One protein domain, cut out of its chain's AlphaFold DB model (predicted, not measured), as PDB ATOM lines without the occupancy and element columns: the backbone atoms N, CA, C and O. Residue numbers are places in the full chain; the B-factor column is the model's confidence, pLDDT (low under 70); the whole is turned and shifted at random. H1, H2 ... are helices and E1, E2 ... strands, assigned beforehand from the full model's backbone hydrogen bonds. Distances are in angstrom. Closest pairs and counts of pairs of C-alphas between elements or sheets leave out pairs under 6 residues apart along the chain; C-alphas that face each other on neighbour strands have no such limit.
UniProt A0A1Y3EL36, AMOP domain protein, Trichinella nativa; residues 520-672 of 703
ATOM      1  N   ALA A 520     197.217 173.431 183.941       93.06
ATOM      2  CA  ALA A 520     197.177 174.358 182.814       93.06
ATOM      3  C   ALA A 520     198.533 175.041 182.603       93.06
ATOM      4  O   ALA A 520     199.044 175.085 181.482       93.06
ATOM      5  N   LEU A 521     199.160 175.498 183.691       93.38
ATOM      6  CA  LEU A 521     200.481 176.119 183.652       93.38
ATOM      7  C   LEU A 521     201.553 175.123 183.199       93.38
ATOM      8  O   LEU A 521     202.380 175.455 182.355       93.38
ATOM      9  N   LYS A 522     201.516 173.883 183.702       94.50
ATOM     10  CA  LYS A 522     202.467 172.837 183.292       94.50
ATOM     11  C   LYS A 522     202.358 172.516 181.801       94.50
ATOM     12  O   LYS A 522     203.385 172.447 181.132       94.50
ATOM     13  N   ARG A 523     201.137 172.389 181.264       93.25
ATOM     14  CA  ARG A 523     200.916 172.189 179.818       93.25
ATOM     15  C   ARG A 523     201.349 173.404 178.994       93.25
ATOM     16  O   ARG A 523     201.936 173.235 177.931       93.25
ATOM     17  N   CYS A 524     201.111 174.620 179.488       93.81
ATOM     18  CA  CYS A 524     201.582 175.847 178.841       93.81
ATOM     19  C   CYS A 524     203.119 175.888 178.734       93.81
ATOM     20  O   CYS A 524     203.657 176.169 177.664       93.81
ATOM     21  N   ILE A 525     203.831 175.548 179.815       94.25
ATOM     22  CA  ILE A 525     205.301 175.484 179.828       94.25
ATOM     23  C   ILE A 525     205.806 174.388 178.879       94.25
ATOM     24  O   ILE A 525     206.724 174.631 178.099       94.25
ATOM     25  N   GLU A 526     205.174 173.210 178.880       93.50
ATOM     26  CA  GLU A 526     205.506 172.122 177.952       93.50
ATOM     27  C   GLU A 526     205.384 172.572 176.486       93.50
ATOM     28  O   GLU A 526     206.287 172.338 175.676       93.50
ATOM     29  N   TRP A 527     204.299 173.274 176.142       93.50
ATOM     30  CA  TRP A 527     204.144 173.874 174.821       93.50
ATOM     31  C   TRP A 527     205.231 174.921 174.536       93.50
ATOM     32  O   TRP A 527     205.835 174.879 173.465       93.50
ATOM     33  N   TYR A 528     205.526 175.817 175.482       94.56
ATOM     34  CA  TYR A 528     206.526 176.878 175.318       94.56
ATOM     35  C   TYR A 528     207.930 176.325 175.030       94.56
ATOM     36  O   TYR A 528     208.658 176.854 174.180       94.56
ATOM     37  N   GLU A 529     208.317 175.253 175.723       94.00
ATOM     38  CA  GLU A 529     209.577 174.545 175.490       94.00
ATOM     39  C   GLU A 529     209.574 173.810 174.150       94.00
ATOM     40  O   GLU A 529     210.580 173.818 173.433       94.00
ATOM     41  N   LYS A 530     208.448 173.178 173.793       91.12
ATOM     42  CA  LYS A 530     208.301 172.467 172.522       91.12
ATOM     43  C   LYS A 530     208.380 173.431 171.346       91.12
ATOM     44  O   LYS A 530     209.192 173.191 170.462       91.12
ATOM     45  N   ASP A 531     207.597 174.507 171.335       91.69
ATOM     46  CA  ASP A 531     207.563 175.499 170.252       91.69
ATOM     47  C   ASP A 531     208.922 176.196 170.075       91.69
ATOM     48  O   ASP A 531     209.340 176.457 168.951       91.69
ATOM     49  N   GLY A 532     209.678 176.379 171.162       90.94
ATOM     50  CA  GLY A 532     211.037 176.925 171.110       90.94
ATOM     51  C   GLY A 532     212.068 176.089 170.366       90.94
ATOM     52  O   GLY A 532     213.101 176.623 169.969       90.94
ATOM     53  N   LYS A 533     211.805 174.795 170.175       90.44
ATOM     54  CA  LYS A 533     212.661 173.904 169.379       90.44
ATOM     55  C   LYS A 533     212.351 173.986 167.884       90.44
ATOM     56  O   LYS A 533     213.133 173.495 167.076       90.44
ATOM     57  N   TRP A 534     211.211 174.563 167.510       87.56
ATOM     58  CA  TRP A 534     210.826 174.719 166.114       87.56
ATOM     59  C   TRP A 534     211.531 175.924 165.502       87.56
ATOM     60  O   TRP A 534     211.922 176.869 166.186       87.56
ATOM     61  N   ARG A 535     211.652 175.911 164.174       87.50
ATOM     62  CA  ARG A 535     212.174 177.039 163.405       87.50
ATOM     63  C   ARG A 535     211.390 178.314 163.740       87.50
ATOM     64  O   ARG A 535     210.156 178.310 163.726       87.50
ATOM     65  N   ASN A 536     212.101 179.408 163.993       89.12
ATOM     66  CA  ASN A 536     211.473 180.718 164.117       89.12
ATOM     67  C   ASN A 536     210.982 181.189 162.735       89.12
ATOM     68  O   ASN A 536     211.743 181.162 161.770       89.12
ATOM     69  N   PHE A 537     209.714 181.588 162.648       91.56
ATOM     70  CA  PHE A 537     209.051 182.021 161.412       91.56
ATOM     71  C   PHE A 537     208.786 183.531 161.380       91.56
ATOM     72  O   PHE A 537     208.373 184.058 160.355       91.56
ATOM     73  N   TRP A 538     209.046 184.239 162.484       90.62
ATOM     74  CA  TRP A 538     208.674 185.644 162.660       90.62
ATOM     75  C   TRP A 538     209.257 186.578 161.591       90.62
ATOM     76  O   TRP A 538     208.578 187.484 161.118       90.62
ATOM     77  N   MET A 539     210.500 186.327 161.163       88.81
ATOM     78  CA  MET A 539     211.175 187.125 160.129       88.81
ATOM     79  C   MET A 539     210.597 186.924 158.722       88.81
ATOM     80  O   MET A 539     210.816 187.771 157.861       88.81
ATOM     81  N   ASP A 540     209.872 185.829 158.483       91.81
ATOM     82  CA  ASP A 540     209.274 185.530 157.176       91.81
ATOM     83  C   ASP A 540     207.926 186.246 156.972       91.81
ATOM     84  O   ASP A 540     207.345 186.181 155.889       91.81
ATOM     85  N   LEU A 541     207.398 186.877 158.024       92.75
ATOM     86  CA  LEU A 541     206.054 187.437 158.060       92.75
ATOM     87  C   LEU A 541     205.988 188.862 157.506       92.75
ATOM     88  O   LEU A 541     206.866 189.697 157.755       92.75
ATOM     89  N   GLN A 542     204.872 189.155 156.837       91.50
ATOM     90  CA  GLN A 542     204.566 190.489 156.332       91.50
ATOM     91  C   GLN A 542     204.418 191.484 157.503       91.50
ATOM     92  O   GLN A 542     203.678 191.174 158.443       91.50
ATOM     93  N   PRO A 543     205.080 192.661 157.462       93.75
ATOM     94  CA  PRO A 543     204.906 193.731 158.450       93.75
ATOM     95  C   PRO A 543     203.465 194.226 158.537       93.75
ATOM     96  O   PRO A 543     202.819 194.399 157.502       93.75
ATOM     97  N   CYS A 544     202.983 194.491 159.751       94.25
ATOM     98  CA  CYS A 544     201.642 195.030 159.953       94.25
ATOM     99  C   CYS A 544     201.542 196.491 159.491       94.25
ATOM    100  O   CYS A 544     202.476 197.259 159.725       94.25
ATOM    101  N   PRO A 545     200.416 196.919 158.903       95.44
ATOM    102  CA  PRO A 545     200.119 198.338 158.731       95.44
ATOM    103  C   PRO A 545     200.100 199.052 160.090       95.44
ATOM    104  O   PRO A 545     199.602 198.487 161.067       95.44
ATOM    105  N   CYS A 546     200.632 200.276 160.170       93.25
ATOM    106  CA  CYS A 546     200.709 201.012 161.441       93.25
ATOM    107  C   CYS A 546     199.329 201.478 161.928       93.25
ATOM    108  O   CYS A 546     199.118 201.615 163.130       93.25
ATOM    109  N   THR A 547     198.413 201.746 160.994       94.44
ATOM    110  CA  THR A 547     197.068 202.264 161.282       94.44
ATOM    111  C   THR A 547     195.997 201.415 160.615       94.44
ATOM    112  O   THR A 547     196.245 200.777 159.587       94.44
ATOM    113  N   LEU A 548     194.797 201.442 161.186       93.12
ATOM    114  CA  LEU A 548     193.631 200.748 160.658       93.12
ATOM    115  C   LEU A 548     193.289 201.204 159.233       93.12
ATOM    116  O   LEU A 548     193.044 200.368 158.370       93.12
ATOM    117  N   ASP A 549     193.368 202.505 158.949       93.25
ATOM    118  CA  ASP A 549     193.118 203.036 157.604       93.25
ATOM    119  C   ASP A 549     194.067 202.421 156.570       93.25
ATOM    120  O   ASP A 549     193.632 201.961 155.514       93.25
ATOM    121  N   GLN A 550     195.363 202.330 156.887       93.44
ATOM    122  CA  GLN A 550     196.328 201.667 156.007       93.44
ATOM    123  C   GLN A 550     195.950 200.205 155.759       93.44
ATOM    124  O   GLN A 550     196.049 199.738 154.628       93.44
ATOM    125  N   ALA A 551     195.494 199.493 156.792       92.94
ATOM    126  CA  ALA A 551     195.065 198.105 156.665       92.94
ATOM    127  C   ALA A 551     193.833 197.944 155.765       92.94
ATOM    128  O   ALA A 551     193.793 197.021 154.953       92.94
ATOM    129  N   LEU A 552     192.859 198.855 155.868       91.62
ATOM    130  CA  LEU A 552     191.650 198.847 155.041       91.62
ATOM    131  C   LEU A 552     191.940 199.171 153.569       91.62
ATOM    132  O   LEU A 552     191.288 198.622 152.682       91.62
ATOM    133  N   PHE A 553     192.922 200.035 153.297       91.31
ATOM    134  CA  PHE A 553     193.332 200.370 151.929       91.31
ATOM    135  C   PHE A 553     194.272 199.330 151.292       91.31
ATOM    136  O   PHE A 553     194.353 199.261 150.066       91.31
ATOM    137  N   ASP A 554     194.961 198.497 152.078       91.00
ATOM    138  CA  ASP A 554     195.911 197.474 151.605       91.00
ATOM    139  C   ASP A 554     195.230 196.147 151.235       91.00
ATOM    140  O   ASP A 554     195.573 195.051 151.705       91.00
ATOM    141  N   VAL A 555     194.229 196.267 150.364       84.06
ATOM    142  CA  VAL A 555     193.457 195.137 149.855       84.06
ATOM    143  C   VAL A 555     194.359 194.249 149.000       84.06
ATOM    144  O   VAL A 555     195.027 194.702 148.072       84.06
ATOM    145  N   GLY A 556     194.366 192.952 149.301       86.81
ATOM    146  CA  GLY A 556     195.102 191.941 148.541       86.81
ATOM    147  C   GLY A 556     196.330 191.404 149.267       86.81
ATOM    148  O   GLY A 556     196.591 190.209 149.148       86.81
ATOM    149  N   ARG A 557     197.031 192.211 150.079       91.38
ATOM    150  CA  ARG A 557     198.018 191.691 151.054       91.38
ATOM    151  C   ARG A 557     197.364 191.330 152.375       91.38
ATOM    152  O   ARG A 557     197.748 190.336 152.992       91.38
ATOM    153  N   PHE A 558     196.369 192.112 152.777       93.25
ATOM    154  CA  PHE A 558     195.587 191.883 153.978       93.25
ATOM    155  C   PHE A 558     194.113 191.655 153.639       93.25
ATOM    156  O   PHE A 558     193.594 192.141 152.631       93.25
ATOM    157  N   MET A 559     193.454 190.860 154.476       92.62
ATOM    158  CA  MET A 559     192.011 190.637 154.473       92.62
ATOM    159  C   MET A 559     191.474 190.733 155.905       92.62
ATOM    160  O   MET A 559     192.215 190.412 156.839       92.62
ATOM    161  N   PRO A 560     190.201 191.114 156.104       91.31
ATOM    162  CA  PRO A 560     189.581 191.109 157.423       91.31
ATOM    163  C   PRO A 560     189.696 189.742 158.102       91.31
ATOM    164  O   PRO A 560     189.408 188.696 157.510       91.31
ATOM    165  N   TYR A 561     190.098 189.742 159.368       90.12
ATOM    166  CA  TYR A 561     190.037 188.556 160.205       90.12
ATOM    167  C   TYR A 561     188.585 188.364 160.649       90.12
ATOM    168  O   TYR A 561     188.097 189.039 161.546       90.12
ATOM    169  N   LEU A 562     187.887 187.428 160.007       81.31
ATOM    170  CA  LEU A 562     186.431 187.235 160.104       81.31
ATOM    171  C   LEU A 562     185.853 187.088 161.530       81.31
ATOM    172  O   LEU A 562     184.651 187.242 161.703       81.31
ATOM    173  N   GLU A 563     186.651 186.733 162.543       80.88
ATOM    174  CA  GLU A 563     186.174 186.634 163.939       80.88
ATOM    175  C   GLU A 563     186.302 187.954 164.724       80.88
ATOM    176  O   GLU A 563     185.824 188.051 165.856       80.88
ATOM    177  N   CYS A 564     186.954 188.956 164.133       88.00
ATOM    178  CA  CYS A 564     187.174 190.290 164.679       88.00
ATOM    179  C   CYS A 564     187.122 191.327 163.543       88.00
ATOM    180  O   CYS A 564     188.104 192.004 163.232       88.00
ATOM    181  N   ASP A 565     185.971 191.387 162.874       88.81
ATOM    182  CA  ASP A 565     185.672 192.370 161.836       88.81
ATOM    183  C   ASP A 565     184.773 193.473 162.412       88.81
ATOM    184  O   ASP A 565     183.808 193.170 163.107       88.81
ATOM    185  N   MET A 566     185.054 194.737 162.081       85.75
ATOM    186  CA  MET A 566     184.302 195.891 162.593       85.75
ATOM    187  C   MET A 566     182.883 195.945 162.020       85.75
ATOM    188  O   MET A 566     181.978 196.498 162.635       85.75
ATOM    189  N   ASN A 567     182.708 195.382 160.819       83.31
ATOM    190  CA  ASN A 567     181.432 195.325 160.111       83.31
ATOM    191  C   ASN A 567     180.685 194.009 160.369       83.31
ATOM    192  O   ASN A 567     179.578 193.823 159.867       83.31
ATOM    193  N   GLY A 568     181.309 193.078 161.095       72.56
ATOM    194  CA  GLY A 568     180.731 191.785 161.421       72.56
ATOM    195  C   GLY A 568     180.141 191.753 162.827       72.56
ATOM    196  O   GLY A 568     180.424 192.595 163.670       72.56
ATOM    197  N   ASP A 569     179.398 190.690 163.121       64.19
ATOM    198  CA  ASP A 569     178.892 190.401 164.472       64.19
ATOM    199  C   ASP A 569     179.985 189.801 165.399       64.19
ATOM    200  O   ASP A 569     179.694 189.160 166.413       64.19
ATOM    201  N   GLY A 570     181.264 189.924 165.023       60.47
ATOM    202  CA  GLY A 570     182.394 189.243 165.656       60.47
ATOM    203  C   GLY A 570     182.905 189.969 166.899       60.47
ATOM    204  O   GLY A 570     183.543 191.008 166.797       60.47
ATOM    205  N   GLY A 571     182.706 189.388 168.085       70.38
ATOM    206  CA  GLY A 571     183.150 189.964 169.367       70.38
ATOM    207  C   GLY A 571     184.646 189.819 169.694       70.38
ATOM    208  O   GLY A 571     184.999 189.851 170.874       70.38
ATOM    209  N   CYS A 572     185.511 189.579 168.700       82.44
ATOM    210  CA  CYS A 572     186.968 189.472 168.856       82.44
ATOM    211  C   CYS A 572     187.411 188.511 169.979       82.44
ATOM    212  O   CYS A 572     188.209 188.862 170.849       82.44
ATOM    213  N   TYR A 573     186.895 187.273 169.983       81.25
ATOM    214  CA  TYR A 573     187.068 186.327 171.099       81.25
ATOM    215  C   TYR A 573     188.538 186.082 171.500       81.25
ATOM    216  O   TYR A 573     188.853 186.086 172.695       81.25
ATOM    217  N   TYR A 574     189.423 185.910 170.510       83.25
ATOM    218  CA  TYR A 574     190.867 185.710 170.690       83.25
ATOM    219  C   TYR A 574     191.681 187.013 170.689       83.25
ATOM    220  O   TYR A 574     192.858 186.971 171.030       83.25
ATOM    221  N   HIS A 575     191.070 188.156 170.359       86.00
ATOM    222  CA  HIS A 575     191.733 189.458 170.196       86.00
ATOM    223  C   HIS A 575     191.003 190.568 170.965       86.00
ATOM    224  O   HIS A 575     190.669 191.630 170.438       86.00
ATOM    225  N   ARG A 576     190.669 190.277 172.224       80.69
ATOM    226  CA  ARG A 576     189.876 191.164 173.078       80.69
ATOM    227  C   ARG A 576     190.542 192.530 173.232       80.69
ATOM    228  O   ARG A 576     191.745 192.609 173.453       80.69
ATOM    229  N   GLY A 577     189.727 193.581 173.162       80.31
ATOM    230  CA  GLY A 577     190.183 194.973 173.202       80.31
ATOM    231  C   GLY A 577     190.496 195.572 171.829       80.31
ATOM    232  O   GLY A 577     190.682 196.778 171.741       80.31
ATOM    233  N   SER A 578     190.474 194.760 170.768       87.75
ATOM    234  CA  SER A 578     190.598 195.234 169.388       87.75
ATOM    235  C   SER A 578     189.238 195.652 168.822       87.75
ATOM    236  O   SER A 578     188.222 195.019 169.117       87.75
ATOM    237  N   SER A 579     189.228 196.683 167.978       88.94
ATOM    238  CA  SER A 579     188.064 197.088 167.179       88.94
ATOM    239  C   SER A 579     187.980 196.306 165.862       88.94
ATOM    240  O   SER A 579     186.895 195.955 165.402       88.94
ATOM    241  N   HIS A 580     189.136 196.012 165.266       92.38
ATOM    242  CA  HIS A 580     189.265 195.308 163.999       92.38
ATOM    243  C   HIS A 580     190.610 194.598 163.915       92.38
ATOM    244  O   HIS A 580     191.634 195.133 164.346       92.38
ATOM    245  N   CYS A 581     190.623 193.423 163.297       93.12
ATOM    246  CA  CYS A 581     191.848 192.727 162.944       93.12
ATOM    247  C   CYS A 581     191.875 192.403 161.452       93.12
ATOM    248  O   CYS A 581     190.874 191.997 160.864       93.12
ATOM    249  N   VAL A 582     193.062 192.490 160.861       94.12
ATOM    250  CA  VAL A 582     193.357 191.980 159.523       94.12
ATOM    251  C   VAL A 582     194.363 190.844 159.610       94.12
ATOM    252  O   VAL A 582     195.184 190.780 160.522       94.12
ATOM    253  N   MET A 583     194.326 189.945 158.640       93.31
ATOM    254  CA  MET A 583     195.314 188.887 158.477       93.31
ATOM    255  C   MET A 583     195.914 188.910 157.078       93.31
ATOM    256  O   MET A 583     195.278 189.380 156.133       93.31
ATOM    257  N   SER A 584     197.130 188.391 156.937       93.69
ATOM    258  CA  SER A 584     197.757 188.197 155.628       93.69
ATOM    259  C   SER A 584     196.889 187.297 154.741       93.69
ATOM    260  O   SER A 584     196.423 186.256 155.196       93.69
ATOM    261  N   THR A 585     196.688 187.668 153.476       92.00
ATOM    262  CA  THR A 585     195.897 186.885 152.503       92.00
ATOM    263  C   THR A 585     196.563 185.571 152.107       92.00
ATOM    264  O   THR A 585     195.885 184.587 151.802       92.00
ATOM    265  N   HIS A 586     197.893 185.558 152.110       89.75
ATOM    266  CA  HIS A 586     198.719 184.408 151.784       89.75
ATOM    267  C   HIS A 586     199.586 184.020 152.976       89.75
ATOM    268  O   HIS A 586     200.075 184.873 153.717       89.75
ATOM    269  N   ALA A 587     199.818 182.719 153.120       92.75
ATOM    270  CA  ALA A 587     200.804 182.213 154.055       92.75
ATOM    271  C   ALA A 587     202.218 182.621 153.623       92.75
ATOM    272  O   ALA A 587     202.545 182.615 152.432       92.75
ATOM    273  N   ALA A 588     203.073 182.906 154.601       92.00
ATOM    274  CA  ALA A 588     204.507 182.978 154.386       92.00
ATOM    275  C   ALA A 588     205.033 181.622 153.892       92.00
ATOM    276  O   ALA A 588     204.397 180.580 154.066       92.00
ATOM    277  N   TRP A 589     206.237 181.606 153.322       87.62
ATOM    278  CA  TRP A 589     206.844 180.365 152.835       87.62
ATOM    279  C   TRP A 589     207.012 179.307 153.942       87.62
ATOM    280  O   TRP A 589     206.969 178.112 153.668       87.62
ATOM    281  N   SER A 590     207.169 179.745 155.195       90.12
ATOM    282  CA  SER A 590     207.227 178.899 156.388       90.12
ATOM    283  C   SER A 590     205.856 178.410 156.872       90.12
ATOM    284  O   SER A 590     205.788 177.694 157.869       90.12
ATOM    285  N   GLY A 591     204.771 178.776 156.183       91.31
ATOM    286  CA  GLY A 591     203.389 178.440 156.532       91.31
ATOM    287  C   GLY A 591     202.726 179.425 157.491       91.31
ATOM    288  O   GLY A 591     201.529 179.300 157.737       91.31
ATOM    289  N   GLY A 592     203.476 180.397 158.017       93.38
ATOM    290  CA  GLY A 592     202.985 181.364 158.993       93.38
ATOM    291  C   GLY A 592     202.034 182.405 158.412       93.38
ATOM    292  O   GLY A 592     202.029 182.664 157.210       93.38
ATOM    293  N   GLN A 593     201.251 183.029 159.285       93.25
ATOM    294  CA  GLN A 593     200.404 184.169 158.948       93.25
ATOM    295  C   GLN A 593     200.614 185.319 159.921       93.25
ATOM    296  O   GLN A 593     200.852 185.108 161.113       93.25
ATOM    297  N   THR A 594     200.479 186.540 159.418       93.12
ATOM    298  CA  THR A 594     200.427 187.734 160.261       93.12
ATOM    299  C   THR A 594     198.969 188.028 160.591       93.12
ATOM    300  O   THR A 594     198.147 188.053 159.676       93.12
ATOM    301  N   VAL A 595     198.651 188.283 161.862       94.19
ATOM    302  CA  VAL A 595     197.383 188.902 162.275       94.19
ATOM    303  C   VAL A 595     197.710 190.218 162.971       94.19
ATOM    304  O   VAL A 595     198.470 190.239 163.937       94.19
ATOM    305  N   CYS A 596     197.160 191.307 162.450       94.06
ATOM    306  CA  CYS A 596     197.356 192.669 162.926       94.06
ATOM    307  C   CYS A 596     196.023 193.169 163.464       94.06
ATOM    308  O   CYS A 596     195.037 193.164 162.732       94.06
ATOM    309  N   CYS A 597     195.987 193.585 164.722       93.19
ATOM    310  CA  CYS A 597     194.777 194.094 165.352       93.19
ATOM    311  C   CYS A 597     194.969 195.541 165.773       93.19
ATOM    312  O   CYS A 597     196.091 195.931 166.100       93.19
ATOM    313  N   TYR A 598     193.876 196.295 165.768       92.31
ATOM    314  CA  TYR A 598     193.860 197.727 166.030       92.31
ATOM    315  C   TYR A 598     192.927 198.055 167.199       92.31
ATOM    316  O   TYR A 598     191.882 197.413 167.340       92.31
ATOM    317  N   ASP A 599     193.285 199.032 168.036       88.56
ATOM    318  CA  ASP A 599     192.379 199.567 169.067       88.56
ATOM    319  C   ASP A 599     191.232 200.388 168.449       88.56
ATOM    320  O   ASP A 599     191.049 200.476 167.231       88.56
ATOM    321  N   PHE A 600     190.415 200.982 169.315       86.94
ATOM    322  CA  PHE A 600     189.336 201.891 168.941       86.94
ATOM    323  C   PHE A 600     189.823 203.221 168.344       86.94
ATOM    324  O   PHE A 600     189.044 203.871 167.653       86.94
ATOM    325  N   ASP A 601     191.084 203.598 168.570       90.12
ATOM    326  CA  ASP A 601     191.712 204.792 167.998       90.12
ATOM    327  C   ASP A 601     192.399 204.499 166.646       90.12
ATOM    328  O   ASP A 601     192.874 205.412 165.968       90.12
ATOM    329  N   GLY A 602     192.418 203.231 166.221       91.88
ATOM    330  CA  GLY A 602     192.960 202.778 164.944       91.88
ATOM    331  C   GLY A 602     194.466 202.503 164.952       91.88
ATOM    332  O   GLY A 602     195.054 202.399 163.872       91.88
ATOM    333  N   TRP A 603     195.098 202.365 166.119       91.56
ATOM    334  CA  TRP A 603     196.529 202.076 166.256       91.56
ATOM    335  C   TRP A 603     196.818 200.586 166.390       91.56
ATOM    336  O   TRP A 603     196.048 199.838 166.991       91.56
ATOM    337  N   LEU A 604     197.940 200.150 165.804       91.81
ATOM    338  CA  LEU A 604     198.394 198.761 165.869       91.81
ATOM    339  C   LEU A 604     198.710 198.347 167.310       91.81
ATOM    340  O   LEU A 604     199.450 199.023 168.018       91.81
ATOM    341  N   LEU A 605     198.211 197.177 167.691       89.31
ATOM    342  CA  LEU A 605     198.372 196.620 169.028       89.31
ATOM    343  C   LEU A 605     199.560 195.687 169.117       89.31
ATOM    344  O   LEU A 605     199.653 194.748 168.324       89.31
ATOM    345  N   HIS A 606     200.419 195.891 170.114       86.81
ATOM    346  CA  HIS A 606     201.616 195.083 170.306       86.81
ATOM    347  C   HIS A 606     201.472 194.077 171.450       86.81
ATOM    348  O   HIS A 606     200.940 194.369 172.516       86.81
ATOM    349  N   SER A 607     202.010 192.875 171.231       84.00
ATOM    350  CA  SER A 607     202.182 191.834 172.254       84.00
ATOM    351  C   SER A 607     203.021 192.267 173.447       84.00
ATOM    352  O   SER A 607     202.870 191.683 174.512       84.00
ATOM    353  N   ASP A 608     203.910 193.244 173.263       78.19
ATOM    354  CA  ASP A 608     204.852 193.697 174.290       78.19
ATOM    355  C   ASP A 608     204.192 194.661 175.294       78.19
ATOM    356  O   ASP A 608     204.653 194.775 176.425       78.19
ATOM    357  N   ASP A 609     203.047 195.255 174.938       72.25
ATOM    358  CA  ASP A 609     202.293 196.184 175.794       72.25
ATOM    359  C   ASP A 609     201.512 195.462 176.915       72.25
ATOM    360  O   ASP A 609     200.734 196.073 177.650       72.25
ATOM    361  N   PHE A 610     201.689 194.143 177.061       66.56
ATOM    362  CA  PHE A 610     200.955 193.339 178.039       66.56
ATOM    363  C   PHE A 610     201.418 193.552 179.491       66.56
ATOM    364  O   PHE A 610     200.672 193.209 180.409       66.56
ATOM    365  N   GLU A 611     202.638 194.063 179.715       55.62
ATOM    366  CA  GLU A 611     203.269 194.089 181.048       55.62
ATOM    367  C   GLU A 611     202.860 195.285 181.925       55.62
ATOM    368  O   GLU A 611     203.067 195.225 183.136       55.62
ATOM    369  N   ASP A 612     202.245 196.339 181.374       48.31
ATOM    370  CA  ASP A 612     202.262 197.652 182.046       48.31
ATOM    371  C   ASP A 612     200.982 198.075 182.793       48.31
ATOM    372  O   ASP A 612     200.976 199.115 183.453       48.31
ATOM    373  N   LEU A 613     199.878 197.315 182.756       50.78
ATOM    374  CA  LEU A 613     198.620 197.769 183.374       50.78
ATOM    375  C   LEU A 613     197.768 196.621 183.945       50.78
ATOM    376  O   LEU A 613     197.221 195.810 183.202       50.78
ATOM    377  N   ASP A 614     197.502 196.655 185.259       49.06
ATOM    378  CA  ASP A 614     196.479 195.834 185.951       49.06
ATOM    379  C   ASP A 614     195.071 195.960 185.313       49.06
ATOM    380  O   ASP A 614     194.194 195.116 185.513       49.06
ATOM    381  N   VAL A 615     194.854 197.009 184.510       49.03
ATOM    382  CA  VAL A 615     193.620 197.301 183.760       49.03
ATOM    383  C   VAL A 615     193.553 196.538 182.420       49.03
ATOM    384  O   VAL A 615     192.460 196.282 181.917       49.03
ATOM    385  N   LEU A 616     194.692 196.103 181.861       51.88
ATOM    386  CA  LEU A 616     194.803 195.396 180.572       51.88
ATOM    387  C   LEU A 616     194.747 193.864 180.694       51.88
ATOM    388  O   LEU A 616     195.000 193.155 179.722       51.88
ATOM    389  N   ARG A 617     194.335 193.325 181.849       51.19
ATOM    390  CA  ARG A 617     194.268 191.875 182.135       51.19
ATOM    391  C   ARG A 617     193.419 191.048 181.146       51.19
ATOM    392  O   ARG A 617     193.438 189.823 181.186       51.19
ATOM    393  N   TYR A 618     192.677 191.702 180.251       54.38
ATOM    394  CA  TYR A 618     191.856 191.073 179.215       54.38
ATOM    395  C   TYR A 618     192.179 191.534 177.790       54.38
ATOM    396  O   TYR A 618     191.361 191.308 176.899       54.38
ATOM    397  N   TYR A 619     193.332 192.163 177.570       67.25
ATOM    398  CA  TYR A 619     193.775 192.602 176.252       67.25
ATOM    399  C   TYR A 619     194.519 191.484 175.517       67.25
ATOM    400  O   TYR A 619     195.428 190.875 176.077       67.25
ATOM    401  N   SER A 620     194.141 191.196 174.272       76.00
ATOM    402  CA  SER A 620     194.855 190.240 173.420       76.00
ATOM    403  C   SER A 620     195.130 190.895 172.063       76.00
ATOM    404  O   SER A 620     194.190 191.081 171.285       76.00
ATOM    405  N   PRO A 621     196.384 191.290 171.781       83.12
ATOM    406  CA  PRO A 621     196.738 191.960 170.536       83.12
ATOM    407  C   PRO A 621     196.703 190.995 169.344       83.12
ATOM    408  O   PRO A 621     196.455 189.792 169.478       83.12
ATOM    409  N   GLY A 622     196.966 191.523 168.149       85.31
ATOM    410  CA  GLY A 622     197.171 190.696 166.963       85.31
ATOM    411  C   GLY A 622     198.446 189.874 167.117       85.31
ATOM    412  O   GLY A 622     199.520 190.427 167.354       85.31
ATOM    413  N   LEU A 623     198.330 188.551 167.007       89.69
ATOM    414  CA  LEU A 623     199.457 187.629 167.130       89.69
ATOM    415  C   LEU A 623     199.775 187.022 165.763       89.69
ATOM    416  O   LEU A 623     198.856 186.631 165.041       89.69
ATOM    417  N   PRO A 624     201.055 186.861 165.398       92.62
ATOM    418  CA  PRO A 624     201.386 185.990 164.286       92.62
ATOM    419  C   PRO A 624     200.984 184.555 164.635       92.62
ATOM    420  O   PRO A 624     201.117 184.136 165.782       92.62
ATOM    421  N   TYR A 625     200.547 183.780 163.653       93.31
ATOM    422  CA  TYR A 625     200.308 182.349 163.831       93.31
ATOM    423  C   TYR A 625     201.315 181.555 163.009       93.31
ATOM    424  O   TYR A 625     201.658 181.941 161.889       93.31
ATOM    425  N   ARG A 626     201.800 180.442 163.563       93.19
ATOM    426  CA  ARG A 626     202.790 179.576 162.910       93.19
ATOM    427  C   ARG A 626     202.218 178.894 161.677       93.19
ATOM    428  O   ARG A 626     202.951 178.656 160.724       93.19
ATOM    429  N   ALA A 627     200.931 178.577 161.721       93.00
ATOM    430  CA  ALA A 627     200.212 177.966 160.621       93.00
ATOM    431  C   ALA A 627     199.069 178.876 160.178       93.00
ATOM    432  O   ALA A 627     198.253 179.319 160.992       93.00
ATOM    433  N   HIS A 628     199.007 179.139 158.879       93.12
ATOM    434  CA  HIS A 628     197.953 179.922 158.262       93.12
ATOM    435  C   HIS A 628     196.604 179.200 158.394       93.12
ATOM    436  O   HIS A 628     196.516 177.986 158.204       93.12
ATOM    437  N   MET A 629     195.523 179.928 158.681       90.00
ATOM    438  CA  MET A 629     194.202 179.340 158.930       90.00
ATOM    439  C   MET A 629     193.653 178.600 157.709       90.00
ATOM    440  O   MET A 629     193.017 177.558 157.839       90.00
ATOM    441  N   PHE A 630     193.954 179.094 156.508       90.31
ATOM    442  CA  PHE A 630     193.607 178.431 155.252       90.31
ATOM    443  C   PHE A 630     194.651 177.395 154.813       90.31
ATOM    444  O   PHE A 630     194.487 176.797 153.759       90.31
ATOM    445  N   GLY A 631     195.688 177.152 155.622       90.38
ATOM    446  CA  GLY A 631     196.842 176.318 155.292       90.38
ATOM    447  C   GLY A 631     197.718 176.924 154.197       90.38
ATOM    448  O   GLY A 631     197.512 178.059 153.762       90.38
ATOM    449  N   SER A 632     198.697 176.151 153.737       90.19
ATOM    450  CA  SER A 632     199.535 176.500 152.587       90.19
ATOM    451  C   SER A 632     199.956 175.248 151.830       90.19
ATOM    452  O   SER A 632     199.988 174.157 152.389       90.19
ATOM    453  N   TYR A 633     200.297 175.371 150.547       84.81
ATOM    454  CA  TYR A 633     200.824 174.230 149.795       84.81
ATOM    455  C   TYR A 633     202.128 173.728 150.450       84.81
ATOM    456  O   TYR A 633     202.983 174.565 150.750       84.81
ATOM    457  N   PRO A 634     202.312 172.408 150.677       86.00
ATOM    458  CA  PRO A 634     201.548 171.279 150.118       86.00
ATOM    459  C   PRO A 634     200.359 170.719 150.939       86.00
ATOM    460  O   PRO A 634     199.910 169.619 150.639       86.00
ATOM    461  N   TYR A 635     199.807 171.455 151.913       83.25
ATOM    462  CA  TYR A 635     198.591 171.214 152.731       83.25
ATOM    463  C   TYR A 635     198.464 169.890 153.513       83.25
ATOM    464  O   TYR A 635     197.776 169.852 154.526       83.25
ATOM    465  N   GLN A 636     199.093 168.802 153.073       82.50
ATOM    466  CA  GLN A 636     198.973 167.449 153.631       82.50
ATOM    467  C   GLN A 636     200.038 167.136 154.685       82.50
ATOM    468  O   GLN A 636     199.995 166.087 155.321       82.50
ATOM    469  N   VAL A 637     201.009 168.028 154.852       87.94
ATOM    470  CA  VAL A 637     202.112 167.876 155.800       87.94
ATOM    471  C   VAL A 637     202.067 169.000 156.832       87.94
ATOM    472  O   VAL A 637     201.741 170.138 156.480       87.94
ATOM    473  N   PRO A 638     202.392 168.713 158.102       89.19
ATOM    474  CA  PRO A 638     202.565 169.747 159.112       89.19
ATOM    475  C   PRO A 638     203.634 170.774 158.711       89.19
ATOM    476  O   PRO A 638     204.614 170.407 158.055       89.19
ATOM    477  N   PRO A 639     203.503 172.044 159.122       91.00
ATOM    478  CA  PRO A 639     202.387 172.654 159.851       91.00
ATOM    479  C   PRO A 639     201.365 173.310 158.898       91.00
ATOM    480  O   PRO A 639     200.824 174.372 159.192       91.00
ATOM    481  N   TYR A 640     201.139 172.742 157.710       91.38
ATOM    482  CA  TYR A 640     200.409 173.422 156.637       91.38
ATOM    483  C   TYR A 640     198.936 173.004 156.507       91.38
ATOM    484  O   TYR A 640     198.276 173.364 155.527       91.38
ATOM    485  N   ILE A 641     198.407 172.244 157.473       92.44
ATOM    486  CA  ILE A 641     197.058 171.680 157.406       92.44
ATOM    487  C   ILE A 641     196.033 172.757 157.823       92.44
ATOM    488  O   ILE A 641     196.083 173.240 158.960       92.44
ATOM    489  N   PRO A 642     195.080 173.131 156.941       92.50
ATOM    490  CA  PRO A 642     194.143 174.233 157.190       92.50
ATOM    491  C   PRO A 642     193.334 174.052 158.481       92.50
ATOM    492  O   PRO A 642     192.854 172.954 158.757       92.50
ATOM    493  N   SER A 643     193.148 175.119 159.260       92.25
ATOM    494  CA  SER A 643     192.559 175.150 160.615       92.25
ATOM    495  C   SER A 643     193.248 174.282 161.673       92.25
ATOM    496  O   SER A 643     193.481 174.751 162.778       92.25
ATOM    497  N   LEU A 644     193.567 173.021 161.383       94.19
ATOM    498  CA  LEU A 644     194.046 172.052 162.367       94.19
ATOM    499  C   LEU A 644     195.458 172.386 162.857       94.19
ATOM    500  O   LEU A 644     195.673 172.407 164.067       94.19
ATOM    501  N   SER A 645     196.395 172.706 161.958       94.31
ATOM    502  CA  SER A 645     197.740 173.137 162.367       94.31
ATOM    503  C   SER A 645     197.701 174.496 163.070       94.31
ATOM    504  O   SER A 645     198.405 174.704 164.055       94.31
ATOM    505  N   ASN A 646     196.825 175.404 162.622       93.69
ATOM    506  CA  ASN A 646     196.616 176.704 163.267       93.69
ATOM    507  C   ASN A 646     196.104 176.548 164.710       93.69
ATOM    508  O   ASN A 646     196.670 177.113 165.646       93.69
ATOM    509  N   TRP A 647     195.093 175.704 164.917       93.94
ATOM    510  CA  TRP A 647     194.615 175.385 166.256       93.94
ATOM    511  C   TRP A 647     195.689 174.711 167.108       93.94
ATOM    512  O   TRP A 647     195.845 175.063 168.273       93.94
ATOM    513  N   PHE A 648     196.443 173.764 166.546       94.81
ATOM    514  CA  PHE A 648     197.467 173.028 167.283       94.81
ATOM    515  C   PHE A 648     198.614 173.918 167.765       94.81
ATOM    516  O   PHE A 648     199.060 173.787 168.906       94.81
ATOM    517  N   HIS A 649     199.093 174.820 166.910       93.44
ATOM    518  CA  HIS A 649     200.263 175.636 167.210       93.44
ATOM    519  C   HIS A 649     199.957 176.947 167.929       93.44
ATOM    520  O   HIS A 649     200.855 177.449 168.611       93.44
ATOM    521  N   ASP A 650     198.745 177.493 167.785       92.62
ATOM    522  CA  ASP A 650     198.456 178.871 168.189       92.62
ATOM    523  C   ASP A 650     197.189 178.998 169.058       92.62
ATOM    524  O   ASP A 650     197.269 179.520 170.171       92.62
ATOM    525  N   LEU A 651     196.034 178.459 168.635       91.88
ATOM    526  CA  LEU A 651     194.780 178.648 169.392       91.88
ATOM    527  C   LEU A 651     194.654 177.743 170.628       91.88
ATOM    528  O   LEU A 651     194.279 178.217 171.699       91.88
ATOM    529  N   ALA A 652     194.980 176.451 170.540       92.75
ATOM    530  CA  ALA A 652     194.952 175.554 171.700       92.75
ATOM    531  C   ALA A 652     195.933 176.000 172.809       92.75
ATOM    532  O   ALA A 652     195.529 176.034 173.975       92.75
ATOM    533  N   PRO A 653     197.168 176.437 172.489       92.56
ATOM    534  CA  PRO A 653     198.059 177.070 173.459       92.56
ATOM    535  C   PRO A 653     197.511 178.365 174.058       92.56
ATOM    536  O   PRO A 653     197.701 178.588 175.251       92.56
ATOM    537  N   TYR A 654     196.784 179.191 173.295       90.94
ATOM    538  CA  TYR A 654     196.089 180.355 173.854       90.94
ATOM    539  C   TYR A 654     195.077 179.945 174.933       90.94
ATOM    540  O   TYR A 654     195.073 180.517 176.023       90.94
ATOM    541  N   HIS A 655     194.275 178.900 174.702       90.06
ATOM    542  CA  HIS A 655     193.383 178.373 175.744       90.06
ATOM    543  C   HIS A 655     194.167 177.922 176.989       90.06
ATOM    544  O   HIS A 655     193.831 178.313 178.104       90.06
ATOM    545  N   MET A 656     195.261 177.175 176.819       89.94
ATOM    546  CA  MET A 656     196.059 176.678 177.950       89.94
ATOM    547  C   MET A 656     196.766 177.795 178.732       89.94
ATOM    548  O   MET A 656     196.624 177.879 179.952       89.94
ATOM    549  N   CYS A 657     197.510 178.658 178.043       90.44
ATOM    550  CA  CYS A 657     198.353 179.688 178.649       90.44
ATOM    551  C   CYS A 657     197.552 180.909 179.108       90.44
ATOM    552  O   CYS A 657     197.686 181.341 180.252       90.44
ATOM    553  N   CYS A 658     196.715 181.469 178.235       86.31
ATOM    554  CA  CYS A 658     195.986 182.698 178.529       86.31
ATOM    555  C   CYS A 658     194.716 182.443 179.329       86.31
ATOM    556  O   CYS A 658     194.478 183.091 180.342       86.31
ATOM    557  N   ARG A 659     193.881 181.504 178.875       85.19
ATOM    558  CA  ARG A 659     192.535 181.334 179.435       85.19
ATOM    559  C   ARG A 659     192.539 180.554 180.745       85.19
ATOM    560  O   ARG A 659     191.796 180.912 181.654       85.19
ATOM    561  N   PHE A 660     193.318 179.476 180.819       89.06
ATOM    562  CA  PHE A 660     193.267 178.545 181.950       89.06
ATOM    563  C   PHE A 660     194.371 178.799 182.977       89.06
ATOM    564  O   PHE A 660     194.100 178.726 184.171       89.06
ATOM    565  N   ALA A 661     195.594 179.110 182.536       89.31
ATOM    566  CA  ALA A 661     196.713 179.375 183.441       89.31
ATOM    567  C   ALA A 661     196.838 180.847 183.887       89.31
ATOM    568  O   ALA A 661     197.600 181.110 184.813       89.31
ATOM    569  N   ASP A 662     196.139 181.794 183.243       85.88
ATOM    570  CA  ASP A 662     196.307 183.250 183.448       85.88
ATOM    571  C   ASP A 662     197.786 183.695 183.307       85.88
ATOM    572  O   ASP A 662     198.303 184.521 184.060       85.88
ATOM    573  N   LYS A 663     198.514 183.076 182.360       87.44
ATOM    574  CA  LYS A 663     199.935 183.321 182.046       87.44
ATOM    575  C   LYS A 663     200.149 183.481 180.538       87.44
ATOM    576  O   LYS A 663     200.882 182.716 179.911       87.44
ATOM    577  N   CYS A 664     199.525 184.506 179.957       84.94
ATOM    578  CA  CYS A 664     199.675 184.847 178.536       84.94
ATOM    579  C   CYS A 664     201.110 185.163 178.098       84.94
ATOM    580  O   CYS A 664     201.429 184.980 176.925       84.94
ATOM    581  N   SER A 665     201.977 185.599 179.018       85.06
ATOM    582  CA  SER A 665     203.361 185.984 178.719       85.06
ATOM    583  C   SER A 665     204.117 184.913 177.927       85.06
ATOM    584  O   SER A 665     204.778 185.226 176.942       85.06
ATOM    585  N   PHE A 666     203.943 183.632 178.273       88.19
ATOM    586  CA  PHE A 666     204.570 182.520 177.553       88.19
ATOM    587  C   PHE A 666     204.160 182.455 176.077       88.19
ATOM    588  O   PHE A 666     204.993 182.151 175.221       88.19
ATOM    589  N   LEU A 667     202.892 182.746 175.766       89.38
ATOM    590  CA  LEU A 667     202.410 182.797 174.389       89.38
ATOM    591  C   LEU A 667     203.002 184.005 173.660       89.38
ATOM    592  O   LEU A 667     203.550 183.846 172.570       89.38
ATOM    593  N   PHE A 668     202.940 185.188 174.270       88.44
ATOM    594  CA  PHE A 668     203.401 186.437 173.661       88.44
ATOM    595  C   PHE A 668     204.910 186.443 173.393       88.44
ATOM    596  O   PHE A 668     205.326 186.819 172.300       88.44
ATOM    597  N   TRP A 669     205.732 185.886 174.288       87.75
ATOM    598  CA  TRP A 669     207.172 185.714 174.046       87.75
ATOM    599  C   TRP A 669     207.486 184.831 172.827       87.75
ATOM    600  O   TRP A 669     208.537 184.977 172.205       87.75
ATOM    601  N   ARG A 670     206.588 183.906 172.462       90.69
ATOM    602  CA  ARG A 670     206.717 183.060 171.261       90.69
ATOM    603  C   ARG A 670     206.010 183.627 170.035       90.69
ATOM    604  O   ARG A 670     206.289 183.165 168.927       90.69
ATOM    605  N   ARG A 671     205.079 184.562 170.222       91.31
ATOM    606  CA  ARG A 671     204.201 185.137 169.195       91.31
ATOM    607  C   ARG A 671     204.222 186.658 169.272       91.31
ATOM    608  O   ARG A 671     203.187 187.294 169.432       91.31
ATOM    609  N   GLN A 672     205.412 187.231 169.140       89.00
ATOM    610  CA  GLN A 672     205.566 188.680 169.142       89.00
ATOM    611  C   GLN A 672     204.882 189.297 167.921       89.00
ATOM    612  O   GLN A 672     205.114 188.847 166.796       89.00
TER     613      GLN A 672
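This is residues 520 to 672 of the 703 residues of the protein "AMOP domain protein" of Trichinella nativa (UniProt A0A1Y3EL36). With little regular structure, loops join a meander of successive antiparallel strands E1 E2 E3, with H2 over one face, to a cluster of H1, H4, H5 and H3. Of 153 printed residues, 58 are in five named helices and three strands, H1 H2 E1 E2 E3 H3 H4 H5, class mixed. The whole is compact, radius of gyration of the C-alphas 14.8 A, spans 43 by 38 by 28 A.

E2, residues 580 to 584, forms hairpins with E1, residues 558 to 560, and E3, residues 595 to 598; N 583 and O 559, and N 582 and O 596, both 2.8 A, are within hydrogen-bond range. H2, residues 548 to 553, is on this sheet, height 8.8 A. H1, residues 520 to 531, touches H4, residues 644 to 660, closest at C-alphas 524 and 657, 5.0 A. The hub H5, residues 665 to 670, also touches H1. H1 and H2 have every O i to N i+4 pair within range.

H4 is 20.6 A long. H1 begins at C-alpha 520 (197.177, 174.358, 182.814); H5 ends at C-alpha 670 (206.717, 183.060, 171.261).

The printed part has no cut, a long link at 612 to 643, and pLDDT under 70 at 569 to 570 and 610 to 619.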